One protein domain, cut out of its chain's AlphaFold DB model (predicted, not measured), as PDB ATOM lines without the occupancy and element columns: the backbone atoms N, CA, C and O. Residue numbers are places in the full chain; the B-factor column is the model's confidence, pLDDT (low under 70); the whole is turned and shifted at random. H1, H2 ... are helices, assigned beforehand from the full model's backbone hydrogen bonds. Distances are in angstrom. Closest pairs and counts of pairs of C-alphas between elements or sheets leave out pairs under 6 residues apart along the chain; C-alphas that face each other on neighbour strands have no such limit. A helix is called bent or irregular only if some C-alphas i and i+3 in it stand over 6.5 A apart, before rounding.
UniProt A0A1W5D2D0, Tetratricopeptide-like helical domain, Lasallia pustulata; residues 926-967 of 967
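AT A GLANCE: This is residues 926 to 967 of the 967 residues of the protein "Tetratricopeptide-like helical domain" of Lasallia pustulata (UniProt A0A1W5D2D0). One long helix, H1, makes most of the length of this model; beyond its last residue the link 946 to 953 loops round and folds back to a short helix, H2, set crosswise near that same end of H1. From H2 the tail, residues 961 to 967, heads back toward the other end of H1, giving a loose hook with few contacts between its two sides. The printed part has 42 residues with two named helices, H1 then H2, and no named strand, and its class is all helix. It is loose, with a radius of gyration of the C-alphas of 11.9 A, and spans 39 by 17 by 13 A.

HOW THE PARTS SIT: Start with H1, residues 926 to 945, and go on to H2, residues 954 to 960. The two are close but not clearly touching, with 1 pair of C-alphas within 8 A: those of Thr 945 and Glu 954, 6.4 A apart. Their lines stand at 72 degrees, only just about perpendicular. In H1 and H2 every O i to N i+4 pair is within hydrogen-bond range. Look at residues 926 to 933 and 935 to 940 of H1, and at residues 959 to 964: these stretches stand free.

IN THESE COORDINATES: Find C-alpha 926 at (-37.043, -2.446, -18.702); from there H1 runs 28.0 A to C-alpha 945 at (-33.402, -27.145, -31.310). H2 runs from Glu 954 to C-alpha 960 at (-46.011, -28.263, -26.550), 9.9 A in length. Neither helix is bent.

THE WHOLE: The two C-alphas farthest apart are those of Trp 926 and Asp 950, at 38.9 A. The link from H1 to H2, 8 residues, is short, and the printed part has no cut. It ends at Glu 967, the chain's last residue. The mean pLDDT of the printed part is 76.5; look for values under 70 at residues 949 to 950 and 964 to 967.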
ATOM      1  N   TRP A 926     -36.155  -1.305 -18.464       81.19
ATOM      2  CA  TRP A 926     -37.043  -2.446 -18.702       81.19
ATOM      3  C   TRP A 926     -37.096  -2.864 -20.179       81.19
ATOM      4  O   TRP A 926     -37.152  -4.058 -20.460       81.19
ATOM      5  N   SER A 927     -36.995  -1.931 -21.134       82.75
ATOM      6  CA  SER A 927     -36.917  -2.232 -22.574       82.75
ATOM      7  C   SER A 927     -35.606  -2.923 -22.976       82.75
ATOM      8  O   SER A 927     -35.598  -3.762 -23.881       82.75
ATOM      9  N   GLU A 928     -34.491  -2.581 -22.333       87.06
ATOM     10  CA  GLU A 928     -33.191  -3.225 -22.550       87.06
ATOM     11  C   GLU A 928     -33.145  -4.599 -21.877       87.06
ATOM     12  O   GLU A 928     -32.766  -5.573 -22.526       87.06
ATOM     13  N   ASN A 929     -33.659  -4.723 -20.648       86.88
ATOM     14  CA  ASN A 929     -33.846  -6.013 -19.980       86.88
ATOM     15  C   ASN A 929     -34.787  -6.952 -20.760       86.88
ATOM     16  O   ASN A 929     -34.494  -8.140 -20.880       86.88
ATOM     17  N   ALA A 930     -35.884  -6.444 -21.334       81.31
ATOM     18  CA  ALA A 930     -36.786  -7.230 -22.180       81.31
ATOM     19  C   ALA A 930     -36.087  -7.722 -23.459       81.31
ATOM     20  O   ALA A 930     -36.155  -8.907 -23.778       81.31
ATOM     21  N   ARG A 931     -35.336  -6.853 -24.153       84.75
ATOM     22  CA  ARG A 931     -34.547  -7.247 -25.337       84.75
ATOM     23  C   ARG A 931     -33.437  -8.247 -25.001       84.75
ATOM     24  O   ARG A 931     -33.234  -9.189 -25.762       84.75
ATOM     25  N   ALA A 932     -32.767  -8.093 -23.859       86.44
ATOM     26  CA  ALA A 932     -31.785  -9.059 -23.375       86.44
ATOM     27  C   ALA A 932     -32.431 -10.424 -23.078       86.44
ATOM     28  O   ALA A 932     -31.898 -11.449 -23.497       86.44
ATOM     29  N   ARG A 933     -33.608 -10.448 -22.437       84.75
ATOM     30  CA  ARG A 933     -34.377 -11.680 -22.186       84.75
ATOM     31  C   ARG A 933     -34.871 -12.339 -23.475       84.75
ATOM     32  O   ARG A 933     -34.659 -13.535 -23.622       84.75
ATOM     33  N   LYS A 934     -35.440 -11.585 -24.428       82.06
ATOM     34  CA  LYS A 934     -35.858 -12.111 -25.745       82.06
ATOM     35  C   LYS A 934     -34.661 -12.704 -26.501       82.06
ATOM     36  O   LYS A 934     -34.790 -13.784 -27.063       82.06
ATOM     37  N   LYS A 935     -33.469 -12.087 -26.424       85.50
ATOM     38  CA  LYS A 935     -32.237 -12.687 -26.973       85.50
ATOM     39  C   LYS A 935     -31.836 -13.975 -26.248       85.50
ATOM     40  O   LYS A 935     -31.640 -14.976 -26.917       85.50
ATOM     41  N   VAL A 936     -31.745 -13.981 -24.915       86.19
ATOM     42  CA  VAL A 936     -31.378 -15.190 -24.147       86.19
ATOM     43  C   VAL A 936     -32.371 -16.330 -24.385       86.19
ATOM     44  O   VAL A 936     -31.950 -17.473 -24.505       86.19
ATOM     45  N   CYS A 937     -33.666 -16.032 -24.519       80.56
ATOM     46  CA  CYS A 937     -34.682 -17.024 -24.861       80.56
ATOM     47  C   CYS A 937     -34.430 -17.648 -26.241       80.56
ATOM     48  O   CYS A 937     -34.501 -18.863 -26.366       80.56
ATOM     49  N   LEU A 938     -34.087 -16.844 -27.254       81.12
ATOM     50  CA  LEU A 938     -33.771 -17.328 -28.604       81.12
ATOM     51  C   LEU A 938     -32.416 -18.057 -28.676       81.12
ATOM     52  O   LEU A 938     -32.316 -19.083 -29.342       81.12
ATOM     53  N   ASP A 939     -31.391 -17.571 -27.965       83.88
ATOM     54  CA  ASP A 939     -30.077 -18.223 -27.870       83.88
ATOM     55  C   ASP A 939     -30.195 -19.603 -27.180       83.88
ATOM     56  O   ASP A 939     -29.568 -20.570 -27.608       83.88
ATOM     57  N   VAL A 940     -31.019 -19.714 -26.125       81.62
ATOM     58  CA  VAL A 940     -31.336 -20.992 -25.457       81.62
ATOM     59  C   VAL A 940     -32.224 -21.870 -26.334       81.62
ATOM     60  O   VAL A 940     -32.010 -23.078 -26.372       81.62
ATOM     61  N   TRP A 941     -33.184 -21.288 -27.058       83.00
ATOM     62  CA  TRP A 941     -34.053 -22.039 -27.958       83.00
ATOM     63  C   TRP A 941     -33.261 -22.741 -29.058       83.00
ATOM     64  O   TRP A 941     -33.398 -23.948 -29.206       83.00
ATOM     65  N   ALA A 942     -32.356 -22.033 -29.739       79.75
ATOM     66  CA  ALA A 942     -31.488 -22.629 -30.755       79.75
ATOM     67  C   ALA A 942     -30.632 -23.787 -30.198       79.75
ATOM     68  O   ALA A 942     -30.446 -24.800 -30.865       79.75
ATOM     69  N   TYR A 943     -30.165 -23.686 -28.948       79.88
ATOM     70  CA  TYR A 943     -29.432 -24.779 -28.294       79.88
ATOM     71  C   TYR A 943     -30.320 -25.987 -27.939       79.88
ATOM     72  O   TYR A 943     -29.840 -27.118 -27.888       79.88
ATOM     73  N   VAL A 944     -31.616 -25.766 -27.696       74.06
ATOM     74  CA  VAL A 944     -32.606 -26.843 -27.547       74.06
ATOM     75  C   VAL A 944     -32.958 -27.446 -28.910       74.06
ATOM     76  O   VAL A 944     -33.142 -28.662 -28.991       74.06
ATOM     77  N   THR A 945     -33.014 -26.646 -29.984       74.69
ATOM     78  CA  THR A 945     -33.402 -27.145 -31.310       74.69
ATOM     79  C   THR A 945     -32.283 -27.785 -32.134       74.69
ATOM     80  O   THR A 945     -32.575 -28.610 -32.999       74.69
ATOM     81  N   ASP A 946     -31.013 -27.565 -31.781       76.75
ATOM     82  CA  ASP A 946     -29.866 -28.340 -32.296       76.75
ATOM     83  C   ASP A 946     -29.985 -29.866 -32.029       76.75
ATOM     84  O   ASP A 946     -29.246 -30.655 -32.617       76.75
ATOM     85  N   MET A 947     -30.888 -30.305 -31.135       70.12
ATOM     86  CA  MET A 947     -31.022 -31.701 -30.677       70.12
ATOM     87  C   MET A 947     -32.489 -32.193 -30.613       70.12
ATOM     88  O   MET A 947     -32.899 -32.801 -29.618       70.12
ATOM     89  N   LEU A 948     -33.302 -31.963 -31.657       71.25
ATOM     90  CA  LEU A 948     -34.659 -32.542 -31.716       71.25
ATOM     91  C   LEU A 948     -34.649 -34.082 -31.819       71.25
ATOM     92  O   LEU A 948     -33.832 -34.648 -32.546       71.25
ATOM     93  N   PRO A 949     -35.608 -34.777 -31.173       69.75
ATOM     94  CA  PRO A 949     -35.911 -36.175 -31.469       69.75
ATOM     95  C   PRO A 949     -36.447 -36.354 -32.898       69.75
ATOM     96  O   PRO A 949     -37.261 -35.548 -33.359       69.75
ATOM     97  N   ASP A 950     -36.058 -37.449 -33.559       62.06
ATOM     98  CA  ASP A 950     -36.497 -37.792 -34.916       62.06
ATOM     99  C   ASP A 950     -38.030 -37.726 -35.067       62.06
ATOM    100  O   ASP A 950     -38.767 -38.517 -34.474       62.06
ATOM    101  N   GLY A 951     -38.509 -36.799 -35.904       72.25
ATOM    102  CA  GLY A 951     -39.919 -36.687 -36.288       72.25
ATOM    103  C   GLY A 951     -40.745 -35.603 -35.586       72.25
ATOM    104  O   GLY A 951     -41.926 -35.496 -35.905       72.25
ATOM    105  N   LYS A 952     -40.166 -34.785 -34.695       75.94
ATOM    106  CA  LYS A 952     -40.777 -33.511 -34.254       75.94
ATOM    107  C   LYS A 952     -40.208 -32.321 -35.036       75.94
ATOM    108  O   LYS A 952     -39.073 -32.376 -35.506       75.94
ATOM    109  N   THR A 953     -40.970 -31.233 -35.135       79.81
ATOM    110  CA  THR A 953     -40.498 -29.925 -35.620       79.81
ATOM    111  C   THR A 953     -40.320 -28.921 -34.477       79.81
ATOM    112  O   THR A 953     -40.885 -29.079 -33.394       79.81
ATOM    113  N   GLU A 954     -39.534 -27.863 -34.709       77.38
ATOM    114  CA  GLU A 954     -39.292 -26.812 -33.707       77.38
ATOM    115  C   GLU A 954     -40.598 -26.139 -33.249       77.38
ATOM    116  O   GLU A 954     -40.799 -25.920 -32.059       77.38
ATOM    117  N   ALA A 955     -41.508 -25.847 -34.185       74.94
ATOM    118  CA  ALA A 955     -42.767 -25.162 -33.888       74.94
ATOM    119  C   ALA A 955     -43.677 -25.991 -32.965       74.94
ATOM    120  O   ALA A 955     -44.222 -25.456 -32.001       74.94
ATOM    121  N   GLU A 956     -43.780 -27.302 -33.207       77.00
ATOM    122  CA  GLU A 956     -44.557 -28.216 -32.360       77.00
ATOM    123  C   GLU A 956     -43.984 -28.296 -30.938       77.00
ATOM    124  O   GLU A 956     -44.745 -28.339 -29.977       77.00
ATOM    125  N   LEU A 957     -42.653 -28.267 -30.784       77.12
ATOM    126  CA  LEU A 957     -42.005 -28.271 -29.468       77.12
ATOM    127  C   LEU A 957     -42.209 -26.941 -28.716       77.12
ATOM    128  O   LEU A 957     -42.352 -26.944 -27.496       77.12
ATOM    129  N   TRP A 958     -42.234 -25.808 -29.425       79.44
ATOM    130  CA  TRP A 958     -42.507 -24.486 -28.841       79.44
ATOM    131  C   TRP A 958     -43.947 -24.395 -28.304       79.44
ATOM    132  O   TRP A 958     -44.170 -23.902 -27.195       79.44
ATOM    133  N   GLU A 959     -44.913 -24.937 -29.053       78.00
ATOM    134  CA  GLU A 959     -46.328 -25.008 -28.665       78.00
ATOM    135  C   GLU A 959     -46.577 -26.041 -27.543       78.00
ATOM    136  O   GLU A 959     -47.267 -25.736 -26.570       78.00
ATOM    137  N   GLU A 960     -45.946 -27.222 -27.597       77.69
ATOM    138  CA  GLU A 960     -46.011 -28.263 -26.550       77.69
ATOM    139  C   GLU A 960     -45.444 -27.789 -25.199       77.69
ATOM    140  O   GLU A 960     -45.933 -28.193 -24.140       77.69
ATOM    141  N   LEU A 961     -44.436 -26.909 -25.219       74.00
ATOM    142  CA  LEU A 961     -43.869 -26.273 -24.026       74.00
ATOM    143  C   LEU A 961     -44.669 -25.049 -23.539       74.00
ATOM    144  O   LEU A 961     -44.329 -24.489 -22.496       74.00
ATOM    145  N   GLY A 962     -45.725 -24.640 -24.253       74.12
ATOM    146  CA  GLY A 962     -46.589 -23.520 -23.871       74.12
ATOM    147  C   GLY A 962     -45.894 -22.156 -23.904       74.12
ATOM    148  O   GLY A 962     -46.203 -21.294 -23.081       74.12
ATOM    149  N   LEU A 963     -44.927 -21.964 -24.804       73.69
ATOM    150  CA  LEU A 963     -44.185 -20.709 -24.917       73.69
ATOM    151  C   LEU A 963     -44.971 -19.695 -25.763       73.69
ATOM    152  O   LEU A 963     -45.131 -19.849 -26.971       73.69
ATOM    153  N   GLU A 964     -45.448 -18.617 -25.143       68.94
ATOM    154  CA  GLU A 964     -46.050 -17.502 -25.879       68.94
ATOM    155  C   GLU A 964     -44.959 -16.636 -26.531       68.94
ATOM    156  O   GLU A 964     -43.939 -16.309 -25.918       68.94
ATOM    157  N   ALA A 965     -45.166 -16.261 -27.795       58.44
ATOM    158  CA  ALA A 965     -44.270 -15.368 -28.516       58.44
ATOM    159  C   ALA A 965     -44.775 -13.918 -28.426       58.44
ATOM    160  O   ALA A 965     -45.758 -13.563 -29.073       58.44
ATOM    161  N   ASP A 966     -44.069 -13.069 -27.671       56.78
ATOM    162  CA  ASP A 966     -44.177 -11.611 -27.825       56.78
ATOM    163  C   ASP A 966     -43.853 -11.255 -29.290       56.78
ATOM    164  O   ASP A 966     -42.722 -11.514 -29.716       56.78
ATOM    165  N   GLU A 967     -44.769 -10.635 -30.044       40.78
ATOM    166  CA  GLU A 967     -44.479 -10.068 -31.382       40.78
ATOM    167  C   GLU A 967     -43.547  -8.835 -31.282       40.78
ATOM    168  O   GLU A 967     -44.009  -7.744 -30.878       40.78
TER     169      GLU A 967